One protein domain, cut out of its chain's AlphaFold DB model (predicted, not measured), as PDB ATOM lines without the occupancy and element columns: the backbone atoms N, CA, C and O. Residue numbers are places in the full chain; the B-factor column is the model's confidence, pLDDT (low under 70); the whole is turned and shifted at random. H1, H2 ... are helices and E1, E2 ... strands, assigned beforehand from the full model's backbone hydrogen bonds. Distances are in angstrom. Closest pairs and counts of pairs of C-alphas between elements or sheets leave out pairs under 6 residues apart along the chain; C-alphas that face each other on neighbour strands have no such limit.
ATOM      1  N   VAL A  62     278.961 309.290 330.755       75.56
ATOM      2  CA  VAL A  62     279.424 308.869 329.423       75.56
ATOM      3  C   VAL A  62     280.897 308.493 329.530       75.56
ATOM      4  O   VAL A  62     281.681 309.237 330.109       75.56
ATOM      5  N   TYR A  63     281.307 307.354 328.976       72.56
ATOM      6  CA  TYR A  63     282.717 306.963 328.976       72.56
ATOM      7  C   TYR A  63     283.412 307.449 327.703       72.56
ATOM      8  O   TYR A  63     282.954 307.157 326.601       72.56
ATOM      9  N   TYR A  64     284.521 308.170 327.851       76.12
ATOM     10  CA  TYR A  64     285.280 308.732 326.738       76.12
ATOM     11  C   TYR A  64     286.778 308.734 327.051       76.12
ATOM     12  O   TYR A  64     287.202 309.274 328.072       76.12
ATOM     13  N   ASN A  65     287.593 308.132 326.178       70.69
ATOM     14  CA  ASN A  65     289.061 308.112 326.278       70.69
ATOM     15  C   ASN A  65     289.612 307.719 327.661       70.69
ATOM     16  O   ASN A  65     290.519 308.360 328.186       70.69
ATOM     17  N   GLY A  66     289.066 306.667 328.273       65.12
ATOM     18  CA  GLY A  66     289.543 306.216 329.584       65.12
ATOM     19  C   GLY A  66     288.878 306.904 330.776       65.12
ATOM     20  O   GLY A  66     289.104 306.491 331.910       65.12
ATOM     21  N   VAL A  67     288.059 307.930 330.535       68.88
ATOM     22  CA  VAL A  67     287.500 308.810 331.563       68.88
ATOM     23  C   VAL A  67     285.981 308.697 331.595       68.88
ATOM     24  O   VAL A  67     285.321 308.636 330.560       68.88
ATOM     25  N   THR A  68     285.421 308.709 332.800       79.00
ATOM     26  CA  THR A  68     283.981 308.855 333.008       79.00
ATOM     27  C   THR A  68     283.628 310.337 333.038       79.00
ATOM     28  O   THR A  68     284.096 311.082 333.898       79.00
ATOM     29  N   LEU A  69     282.815 310.767 332.083       82.12
ATOM     30  CA  LEU A  69     282.282 312.115 331.987       82.12
ATOM     31  C   LEU A  69     280.917 312.156 332.650       82.12
ATOM     32  O   LEU A  69     280.041 311.423 332.221       82.12
ATOM     33  N   SER A  70     280.710 313.036 333.616       82.62
ATOM     34  CA  SER A  70     279.436 313.219 334.304       82.62
ATOM     35  C   SER A  70     278.695 314.446 333.803       82.62
ATOM     36  O   SER A  70     279.296 315.509 333.630       82.62
ATOM     37  N   SER A  71     277.388 314.311 333.607       79.44
ATOM     38  CA  SER A  71     276.531 315.398 333.156       79.44
ATOM     39  C   SER A  71     276.560 316.554 334.150       79.44
ATOM     40  O   SER A  71     276.478 316.363 335.367       79.44
ATOM     41  N   LYS A  72     276.689 317.767 333.617       79.00
ATOM     42  CA  LYS A  72     276.624 319.029 334.362       79.00
ATOM     43  C   LYS A  72     275.327 319.781 334.115       79.00
ATOM     44  O   LYS A  72     274.991 320.659 334.903       79.00
ATOM     45  N   SER A  73     274.611 319.451 333.047       73.00
ATOM     46  CA  SER A  73     273.354 320.096 332.684       73.00
ATOM     47  C   SER A  73     272.347 319.080 332.153       73.00
ATOM     48  O   SER A  73     272.701 317.968 331.771       73.00
ATOM     49  N   GLY A  74     271.085 319.489 332.054       75.62
ATOM     50  CA  GLY A  74     270.159 318.841 331.129       75.62
ATOM     51  C   GLY A  74     270.603 319.008 329.670       75.62
ATOM     52  O   GLY A  74     271.711 319.483 329.376       75.62
ATOM     53  N   VAL A  75     269.714 318.639 328.752       83.12
ATOM     54  CA  VAL A  75     269.880 318.944 327.329       83.12
ATOM     55  C   VAL A  75     269.976 320.461 327.175       83.12
ATOM     56  O   VAL A  75     269.102 321.200 327.601       83.12
ATOM     57  N   SER A  76     271.077 320.938 326.603       84.00
ATOM     58  CA  SER A  76     271.336 322.368 326.418       84.00
ATOM     59  C   SER A  76     271.011 322.849 325.007       84.00
ATOM     60  O   SER A  76     270.832 324.046 324.793       84.00
ATOM     61  N   LYS A  77     270.935 321.934 324.032       88.19
ATOM     62  CA  LYS A  77     270.589 322.257 322.645       88.19
ATOM     63  C   LYS A  77     269.844 321.105 321.976       88.19
ATOM     64  O   LYS A  77     270.282 319.959 322.059       88.19
ATOM     65  N   ILE A  78     268.774 321.444 321.255       90.00
ATOM     66  CA  ILE A  78     268.031 320.536 320.376       90.00
ATOM     67  C   ILE A  78     267.926 321.179 318.996       90.00
ATOM     68  O   ILE A  78     267.406 322.284 318.859       90.00
ATOM     69  N   GLU A  79     268.401 320.493 317.961       91.31
ATOM     70  CA  GLU A  79     268.306 320.965 316.580       91.31
ATOM     71  C   GLU A  79     268.044 319.788 315.637       91.31
ATOM     72  O   GLU A  79     268.891 318.920 315.470       91.31
ATOM     73  N   LYS A  80     266.860 319.746 315.009       89.00
ATOM     74  CA  LYS A  80     266.491 318.723 314.005       89.00
ATOM     75  C   LYS A  80     266.692 317.266 314.478       89.00
ATOM     76  O   LYS A  80     267.095 316.416 313.693       89.00
ATOM     77  N   GLY A  81     266.407 316.976 315.752       85.94
ATOM     78  CA  GLY A  81     266.595 315.640 316.343       85.94
ATOM     79  C   GLY A  81     268.009 315.365 316.866       85.94
ATOM     80  O   GLY A  81     268.258 314.284 317.399       85.94
ATOM     81  N   ILE A  82     268.909 316.350 316.764       91.06
ATOM     82  CA  ILE A  82     270.233 316.329 317.376       91.06
ATOM     83  C   ILE A  82     270.161 316.974 318.755       91.06
ATOM     84  O   ILE A  82     269.787 318.139 318.885       91.06
ATOM     85  N   TYR A  83     270.549 316.217 319.772       91.25
ATOM     86  CA  TYR A  83     270.529 316.617 321.174       91.25
ATOM     87  C   TYR A  83     271.954 316.833 321.647       91.25
ATOM     88  O   TYR A  83     272.837 316.051 321.307       91.25
ATOM     89  N   SER A  84     272.203 317.878 322.429       90.75
ATOM     90  CA  SER A  84     273.506 318.107 323.055       90.75
ATOM     91  C   SER A  84     273.363 318.489 324.519       90.75
ATOM     92  O   SER A  84     272.404 319.159 324.898       90.75
ATOM     93  N   ALA A  85     274.326 318.069 325.335       89.25
ATOM     94  CA  ALA A  85     274.401 318.400 326.754       89.25
ATOM     95  C   ALA A  85     275.860 318.558 327.208       89.25
ATOM     96  O   ALA A  85     276.792 318.067 326.558       89.25
ATOM     97  N   SER A  86     276.052 319.261 328.324       88.44
ATOM     98  CA  SER A  86     277.370 319.555 328.888       88.44
ATOM     99  C   SER A  86     277.769 318.526 329.942       88.44
ATOM    100  O   SER A  86     277.004 318.223 330.855       88.44
ATOM    101  N   PHE A  87     279.000 318.036 329.849       89.12
ATOM    102  CA  PHE A  87     279.586 317.031 330.733       89.12
ATOM    103  C   PHE A  87     280.930 317.508 331.284       89.12
ATOM    104  O   PHE A  87     281.542 318.428 330.744       89.12
ATOM    105  N   ALA A  88     281.424 316.862 332.339       86.44
ATOM    106  CA  ALA A  88     282.775 317.082 332.844       86.44
ATOM    107  C   ALA A  88     283.434 315.791 333.331       86.44
ATOM    108  O   ALA A  88     282.758 314.861 333.749       86.44
ATOM    109  N   ASN A  89     284.763 315.755 333.357       80.56
ATOM    110  CA  ASN A  89     285.551 314.606 333.827       80.56
ATOM    111  C   ASN A  89     285.552 314.383 335.357       80.56
ATOM    112  O   ASN A  89     286.268 313.507 335.836       80.56
ATOM    113  N   VAL A  90     284.797 315.170 336.129       76.00
ATOM    114  CA  VAL A  90     284.653 315.005 337.584       76.00
ATOM    115  C   VAL A  90     283.182 315.077 337.999       76.00
ATOM    116  O   VAL A  90     282.444 315.988 337.600       76.00
ATOM    117  N   ARG A  91     282.756 314.115 338.831       58.00
ATOM    118  CA  ARG A  91     281.371 313.995 339.320       58.00
ATOM    119  C   ARG A  91     280.951 315.192 340.176       58.00
ATOM    120  O   ARG A  91     279.871 315.735 339.963       58.00
ATOM    121  N   LEU A  92     281.800 315.636 341.101       50.41
ATOM    122  CA  LEU A  92     281.468 316.644 342.113       50.41
ATOM    123  C   LEU A  92     282.626 317.635 342.299       50.41
ATOM    124  O   LEU A  92     283.784 317.240 342.230       50.41
ATOM    125  N   GLU A  93     282.248 318.895 342.520       51.00
ATOM    126  CA  GLU A  93     283.092 320.081 342.731       51.00
ATOM    127  C   GLU A  93     283.950 320.540 341.540       51.00
ATOM    128  O   GLU A  93     284.548 319.767 340.791       51.00
ATOM    129  N   SER A  94     283.973 321.859 341.341       55.22
ATOM    130  CA  SER A  94     284.860 322.530 340.401       55.22
ATOM    131  C   SER A  94     286.288 322.446 340.929       55.22
ATOM    132  O   SER A  94     286.759 323.350 341.615       55.22
ATOM    133  N   SER A  95     286.984 321.354 340.628       61.12
ATOM    134  CA  SER A  95     288.438 321.339 340.766       61.12
ATOM    135  C   SER A  95     289.053 322.232 339.687       61.12
ATOM    136  O   SER A  95     288.504 322.336 338.581       61.12
ATOM    137  N   GLU A  96     290.210 322.830 339.974       62.88
ATOM    138  CA  GLU A  96     290.974 323.619 338.996       62.88
ATOM    139  C   GLU A  96     291.289 322.830 337.714       62.88
ATOM    140  O   GLU A  96     291.505 323.439 336.677       62.88
ATOM    141  N   ASN A  97     291.209 321.492 337.746       71.19
ATOM    142  CA  ASN A  97     291.555 320.595 336.641       71.19
ATOM    143  C   ASN A  97     290.336 320.011 335.896       71.19
ATOM    144  O   ASN A  97     290.453 319.047 335.131       71.19
ATOM    145  N   THR A  98     289.150 320.590 336.101       83.06
ATOM    146  CA  THR A  98     287.908 320.128 335.471       83.06
ATOM    147  C   THR A  98     287.870 320.467 333.979       83.06
ATOM    148  O   THR A  98     287.715 321.626 333.594       83.06
ATOM    149  N   SER A  99     287.963 319.448 333.127       86.62
ATOM    150  CA  SER A  99     287.689 319.570 331.694       86.62
ATOM    151  C   SER A  99     286.200 319.412 331.431       86.62
ATOM    152  O   SER A  99     285.568 318.493 331.958       86.62
ATOM    153  N   TYR A 100     285.663 320.270 330.572       89.94
ATOM    154  CA  TYR A 100     284.269 320.218 330.153       89.94
ATOM    155  C   TYR A 100     284.169 319.672 328.740       89.94
ATOM    156  O   TYR A 100     285.078 319.851 327.928       89.94
ATOM    157  N   TYR A 101     283.057 319.012 328.459       90.38
ATOM    158  CA  TYR A 101     282.787 318.339 327.203       90.38
ATOM    159  C   TYR A 101     281.368 318.645 326.742       90.38
ATOM    160  O   TYR A 101     280.459 318.786 327.558       90.38
ATOM    161  N   THR A 102     281.183 318.696 325.433       92.00
ATOM    162  CA  THR A 102     279.874 318.643 324.792       92.00
ATOM    163  C   THR A 102     279.679 317.233 324.263       92.00
ATOM    164  O   THR A 102     280.526 316.712 323.535       92.00
ATOM    165  N   VAL A 103     278.574 316.608 324.655       89.88
ATOM    166  CA  VAL A 103     278.172 315.290 324.164       89.88
ATOM    167  C   VAL A 103     276.934 315.468 323.301       89.88
ATOM    168  O   VAL A 103     276.012 316.180 323.703       89.88
ATOM    169  N   THR A 104     276.929 314.841 322.127       91.06
ATOM    170  CA  THR A 104     275.878 314.990 321.119       91.06
ATOM    171  C   THR A 104     275.324 313.636 320.688       91.06
ATOM    172  O   THR A 104     276.083 312.708 320.408       91.06
ATOM    173  N   TRP A 105     274.001 313.552 320.563       90.75
ATOM    174  CA  TRP A 105     273.261 312.378 320.101       90.75
ATOM    175  C   TRP A 105     272.390 312.722 318.898       90.75
ATOM    176  O   TRP A 105     271.794 313.797 318.858       90.75
ATOM    177  N   ASP A 106     272.262 311.779 317.966       88.31
ATOM    178  CA  ASP A 106     271.165 311.757 317.001       88.31
ATOM    179  C   ASP A 106     270.102 310.778 317.503       88.31
ATOM    180  O   ASP A 106     270.310 309.562 317.517       88.31
ATOM    181  N   LEU A 107     268.973 311.317 317.961       88.69
ATOM    182  CA  LEU A 107     267.870 310.515 318.489       88.69
ATOM    183  C   LEU A 107     266.778 310.261 317.450       88.69
ATOM    184  O   LEU A 107     265.832 309.522 317.731       88.69
ATOM    185  N   LYS A 108     266.900 310.817 316.239       88.44
ATOM    186  CA  LYS A 108     265.903 310.632 315.185       88.44
ATOM    187  C   LYS A 108     265.671 309.150 314.857       88.44
ATOM    188  O   LYS A 108     264.506 308.762 314.818       88.44
ATOM    189  N   PRO A 109     266.702 308.290 314.699       86.44
ATOM    190  CA  PRO A 109     266.474 306.872 314.421       86.44
ATOM    191  C   PRO A 109     265.685 306.165 315.528       86.44
ATOM    192  O   PRO A 109     264.824 305.337 315.237       86.44
ATOM    193  N   LEU A 110     265.946 306.509 316.794       87.75
ATOM    194  CA  LEU A 110     265.215 305.953 317.931       87.75
ATOM    195  C   LEU A 110     263.742 306.358 317.873       87.75
ATOM    196  O   LEU A 110     262.870 305.498 317.990       87.75
ATOM    197  N   PHE A 111     263.455 307.644 317.666       88.06
ATOM    198  CA  PHE A 111     262.078 308.131 317.608       88.06
ATOM    199  C   PHE A 111     261.322 307.619 316.380       88.06
ATOM    200  O   PHE A 111     260.142 307.285 316.491       88.06
ATOM    201  N   LYS A 202     278.938 312.225 318.808       86.56
ATOM    202  CA  LYS A 202     280.040 313.169 318.970       86.56
ATOM    203  C   LYS A 202     280.310 313.438 320.445       86.56
ATOM    204  O   LYS A 202     279.380 313.662 321.220       86.56
ATOM    205  N   ILE A 203     281.587 313.455 320.814       89.75
ATOM    206  CA  ILE A 203     282.060 313.919 322.118       89.75
ATOM    207  C   ILE A 203     283.222 314.867 321.864       89.75
ATOM    208  O   ILE A 203     284.250 314.476 321.316       89.75
ATOM    209  N   GLU A 204     283.062 316.121 322.263       88.81
ATOM    210  CA  GLU A 204     284.058 317.166 322.055       88.81
ATOM    211  C   GLU A 204     284.463 317.764 323.385       88.81
ATOM    212  O   GLU A 204     283.619 318.051 324.228       88.81
ATOM    213  N   LYS A 205     285.763 317.991 323.579       87.81
ATOM    214  CA  LYS A 205     286.209 318.789 324.716       87.81
ATOM    215  C   LYS A 205     285.804 320.242 324.450       87.81
ATOM    216  O   LYS A 205     286.121 320.775 323.397       87.81
ATOM    217  N   ALA A 206     285.107 320.868 325.386       88.69
ATOM    218  CA  ALA A 206     284.670 322.261 325.308       88.69
ATOM    219  C   ALA A 206     285.638 323.204 326.034       88.69
ATOM    220  O   ALA A 206     285.815 324.349 325.616       88.69
ATOM    221  N   SER A 207     286.295 322.726 327.097       87.56
ATOM    222  CA  SER A 207     287.382 323.445 327.764       87.56
ATOM    223  C   SER A 207     288.336 322.513 328.506       87.56
ATOM    224  O   SER A 207     287.943 321.438 328.964       87.56
ATOM    225  N   ASP A 208     289.582 322.954 328.666       85.81
ATOM    226  CA  ASP A 208     290.649 322.230 329.355       85.81
ATOM    227  C   ASP A 208     291.486 323.214 330.182       85.81
ATOM    228  O   ASP A 208     292.239 324.013 329.614       85.81
ATOM    229  N   PRO A 209     291.373 323.192 331.516       83.50
ATOM    230  CA  PRO A 209     292.164 324.074 332.363       83.50
ATOM    231  C   PRO A 209     293.650 323.693 332.417       83.50
ATOM    232  O   PRO A 209     294.483 324.523 332.784       83.50
ATOM    233  N   ASN A 210     294.020 322.483 331.983       82.69
ATOM    234  CA  ASN A 210     295.425 322.081 331.896       82.69
ATOM    235  C   ASN A 210     296.125 322.680 330.674       82.69
ATOM    236  O   ASN A 210     297.340 322.570 330.560       82.69
ATOM    237  N   LEU A 211     295.380 323.300 329.755       82.56
ATOM    238  CA  LEU A 211     295.924 323.994 328.595       82.56
ATOM    239  C   LEU A 211     295.784 325.502 328.795       82.56
ATOM    240  O   LEU A 211     294.670 326.016 328.881       82.56
ATOM    241  N   ARG A 212     296.899 326.235 328.824       84.69
ATOM    242  CA  ARG A 212     296.905 327.705 328.894       84.69
ATOM    243  C   ARG A 212     297.479 328.316 327.635       84.69
ATOM    244  O   ARG A 212     298.462 327.837 327.082       84.69
ATOM    245  N   CYS A 213     296.866 329.407 327.188       84.19
ATOM    246  CA  CYS A 213     297.412 330.199 326.096       84.19
ATOM    247  C   CYS A 213     298.704 330.892 326.558       84.19
ATOM    248  O   CYS A 213     298.661 331.643 327.531       84.19
ATOM    249  N   LYS A 214     299.817 330.730 325.834       86.19
ATOM    250  CA  LYS A 214     301.100 331.399 326.127       86.19
ATOM    251  C   LYS A 214     300.978 332.922 326.163       86.19
ATOM    252  O   LYS A 214     301.709 333.585 326.886       86.19
ATOM    253  N   LYS A 215     300.058 333.472 325.366       84.69
ATOM    254  CA  LYS A 215     299.900 334.918 325.182       84.69
ATOM    255  C   LYS A 215     299.017 335.551 326.254       84.69
ATOM    256  O   LYS A 215     299.395 336.540 326.865       84.69
ATOM    257  N   CYS A 216     297.823 334.997 326.472       84.00
ATOM    258  CA  CYS A 216     296.818 335.601 327.355       84.00
ATOM    259  C   CYS A 216     296.606 334.861 328.677       84.00
ATOM    260  O   CYS A 216     295.755 335.275 329.460       84.00
ATOM    261  N   LEU A 217     297.323 333.754 328.907       83.06
ATOM    262  CA  LEU A 217     297.287 332.913 330.114       83.06
ATOM    263  C   LEU A 217     295.916 332.310 330.468       83.06
ATOM    264  O   LEU A 217     295.788 331.609 331.475       83.06
ATOM    265  N   LYS A 218     294.897 332.547 329.631       82.69
ATOM    266  CA  LYS A 218     293.562 331.958 329.750       82.69
ATOM    267  C   LYS A 218     293.610 330.467 329.421       82.69
ATOM    268  O   LYS A 218     294.351 330.048 328.529       82.69
ATOM    269  N   TYR A 219     292.760 329.706 330.105       83.56
ATOM    270  CA  TYR A 219     292.515 328.299 329.806       83.56
ATOM    271  C   TYR A 219     291.959 328.089 328.394       83.56
ATOM    272  O   TYR A 219     291.299 328.976 327.839       83.56
ATOM    273  N   TRP A 220     292.214 326.910 327.832       84.25
ATOM    274  CA  TRP A 220     291.652 326.485 326.557       84.25
ATOM    275  C   TRP A 220     290.140 326.313 326.667       84.25
ATOM    276  O   TRP A 220     289.644 325.648 327.577       84.25
ATOM    277  N   SER A 221     289.410 326.901 325.722       82.75
ATOM    278  CA  SER A 221     287.981 326.671 325.531       82.75
ATOM    279  C   SER A 221     287.579 327.012 324.104       82.75
ATOM    280  O   SER A 221     288.126 327.965 323.547       82.75
ATOM    281  N   ILE A 222     286.585 326.314 323.564       77.94
ATOM    282  CA  ILE A 222     286.162 326.442 322.162       77.94
ATOM    283  C   ILE A 222     285.658 327.852 321.784       77.94
ATOM    284  O   ILE A 222     285.904 328.302 320.672       77.94
ATOM    285  N   ASP A 223     285.071 328.590 322.733       67.62
ATOM    286  CA  ASP A 223     284.398 329.879 322.480       67.62
ATOM    287  C   ASP A 223     285.172 331.122 322.961       67.62
ATOM    288  O   ASP A 223     284.582 332.156 323.289       67.62
ATOM    289  N   ARG A 224     286.509 331.069 323.046       70.38
ATOM    290  CA  ARG A 224     287.302 332.238 323.474       70.38
ATOM    291  C   ARG A 224     288.210 332.755 322.366       70.38
ATOM    292  O   ARG A 224     288.972 332.012 321.764       70.38
ATOM    293  N   ARG A 225     288.126 334.071 322.133       70.56
ATOM    294  CA  ARG A 225     289.091 334.827 321.326       70.56
ATOM    295  C   ARG A 225     290.334 335.146 322.160       70.56
ATOM    296  O   ARG A 225     290.231 335.482 323.348       70.56
ATOM    297  N   CYS A 226     291.500 335.071 321.522       66.50
ATOM    298  CA  CYS A 226     292.753 335.524 322.117       66.50
ATOM    299  C   CYS A 226     292.784 337.059 322.165       66.50
ATOM    300  O   CYS A 226     292.083 337.719 321.402       66.50
ATOM    301  N   VAL A 227     293.582 337.624 323.075       62.59
ATOM    302  CA  VAL A 227     293.687 339.085 323.277       62.59
ATOM    303  C   VAL A 227     294.198 339.833 322.046       62.59
ATOM    304  O   VAL A 227     293.942 341.021 321.922       62.59
ATOM    305  N   ASP A 228     294.908 339.145 321.156       62.03
ATOM    306  CA  ASP A 228     295.544 339.702 319.964       62.03
ATOM    307  C   ASP A 228     294.814 339.350 318.659       62.03
ATOM    308  O   ASP A 228     295.337 339.643 317.591       62.03
ATOM    309  N   GLU A 229     293.647 338.693 318.727       65.50
ATOM    310  CA  GLU A 229     292.840 338.199 317.589       65.50
ATOM    311  C   GLU A 229     293.555 337.228 316.622       65.50
ATOM    312  O   GLU A 229     292.896 336.493 315.891       65.50
ATOM    313  N   ALA A 230     294.882 337.106 316.703       67.50
ATOM    314  CA  ALA A 230     295.751 336.228 315.921       67.50
ATOM    315  C   ALA A 230     295.675 334.746 316.340       67.50
ATOM    316  O   ALA A 230     296.561 333.953 316.019       67.50
ATOM    317  N   GLY A 231     294.633 334.369 317.083       70.56
ATOM    318  CA  GLY A 231     294.442 333.022 317.605       70.56
ATOM    319  C   GLY A 231     295.302 332.696 318.830       70.56
ATOM    320  O   GLY A 231     296.231 333.411 319.221       70.56
ATOM    321  N   HIS A 232     294.944 331.594 319.481       76.50
ATOM    322  CA  HIS A 232     295.608 331.111 320.683       76.50
ATOM    323  C   HIS A 232     296.752 330.132 320.357       76.50
ATOM    324  O   HIS A 232     296.614 329.292 319.473       76.50
ATOM    325  N   ASP A 233     297.837 330.191 321.133       83.06
ATOM    326  CA  ASP A 233     298.913 329.185 321.160       83.06
ATOM    327  C   ASP A 233     298.957 328.573 322.566       83.06
ATOM    328  O   ASP A 233     299.214 329.296 323.531       83.06
ATOM    329  N   TYR A 234     298.639 327.284 322.703       82.25
ATOM    330  CA  TYR A 234     298.401 326.639 323.997       82.25
ATOM    331  C   TYR A 234     299.546 325.717 324.423       82.25
ATOM    332  O   TYR A 234     300.079 324.953 323.623       82.25
ATOM    333  N   VAL A 235     299.869 325.741 325.717       84.44
ATOM    334  CA  VAL A 235     300.813 324.827 326.381       84.44
ATOM    335  C   VAL A 235     300.132 324.089 327.516       84.44
ATOM    336  O   VAL A 235     299.162 324.590 328.087       84.44
ATOM    337  N   ARG A 236     300.647 322.903 327.848       79.50
ATOM    338  CA  ARG A 236     300.258 322.220 329.082       79.50
ATOM    339  C   ARG A 236     300.864 322.948 330.278       79.50
ATOM    340  O   ARG A 236     302.033 323.318 330.221       79.50
ATOM    341  N   ASN A 237     300.071 323.143 331.325       69.31
ATOM    342  CA  ASN A 237     300.608 323.520 332.628       69.31
ATOM    343  C   ASN A 237     301.378 322.307 333.168       69.31
ATOM    344  O   ASN A 237     300.817 321.208 333.196       69.31
TER     345      ASN A 237
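Overview. This is residues 62 to 111 and 202 to 237 of the 238 residues of the protein "HTH_17 domain-containing protein" of Alkalihalobacillus okuhidensis (UniProt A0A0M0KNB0). Picture one long, strongly twisted antiparallel sheet: at one end E1 to E4 form a meander, and E5 runs along E4 and then on beyond it to the other end, where the short strands E6 and E7 pair on its far half. No helix covers either face of the sheet; the single short helix H1 lies past the end of E4, and two long loops, residues 89 to 99 and 222 to 233, join strands. The printed part has 86 residues with seven named strands and one named helix, in the order E1 E2 E3 E4 H1 E5 E6 E7, and the class is mostly strand. The sheet is branched, with antiparallel neighbour pairs. The whole is loose and elongated, with a radius of gyration of the C-alphas of 14.9 A and spans of 47 by 29 by 20 A.

Arrangement. Start with E5, residues 202 to 213, the strand with three neighbours, which bends by 77 degrees at residue 210. E4, residues 100 to 106, lies beside its residues 202 to 207, antiparallel at 166 degrees; look for N 102 and O 204, 2.8 A apart and within hydrogen-bond range. E7, residues 234 to 236, lies on the same side of E5 as E4, beside residues 210 to 213; it is antiparallel to E5, with N 212 and O 235 at 2.9 A. On the other side of E5 is E6, residues 219 to 221, which forms a hairpin with it; N 208 and O 220 are 2.9 A apart. Now go from E4 the other way: E3, residues 82 to 88, is its antiparallel neighbour at 156 degrees, with N 87 and O 101 at 2.8 A. Beyond E3 comes E2, residues 67 to 79, antiparallel at 145 degrees, with N 84 and O 77 at 2.9 A. E2 bends by 80 degrees at residue 73, and its pairing is staggered: residues 70 to 79 pair with E3, residues 67 to 69 with E1, residues 62 to 64. In the hairpin of E1 and E2, N 62 and O 69 are 2.8 A apart. E1, E2, E3 and E4 make a meander, each strand the antiparallel neighbour of the one before. H1, residues 108 to 111, is not on the sheet; the closest C-alphas of E3 and H1 are those of Ile 82 and Lys 108, 7.5 A apart. H1 is too short for any O i to N i+4 pair, and its one O i to N i+3 pair is within range. E2 and E7 are apart.

Along the chain. Find C-alpha 62 at (279.424, 308.869, 329.423), where E1 begins; it ends at Tyr 64. E2 runs from Val 67 to Glu 79, 27.2 A from first to last C-alpha, and E3 from Ile 82 to Ala 88, 19.9 A. E4 goes from Tyr 100 to Asp 106, 20.4 A, and H1 from Lys 108 to Phe 111. Look next for C-alpha 202 at (280.040, 313.169, 318.970): from there E5 spans 25.3 A to Cys 213. E6 is Tyr 219 to Ser 221, and E7 ends with C-alpha 236 at (300.258, 322.220, 329.082).

Size, cuts and confidence. The two C-alphas farthest apart are those of Phe 111 and Lys 215, 47.0 A. Residues 112 to 201 are cut out, and C-alphas 111 and 202 are 18.7 A apart across this cut. The links E3 to E4 and E6 to E7 are long, with 11 and 12 residues. The mean pLDDT of the printed part of this model is 80.1; look for values under 70 at residues 66 to 67, 91 to 96, 223, 226 to 230 and 237.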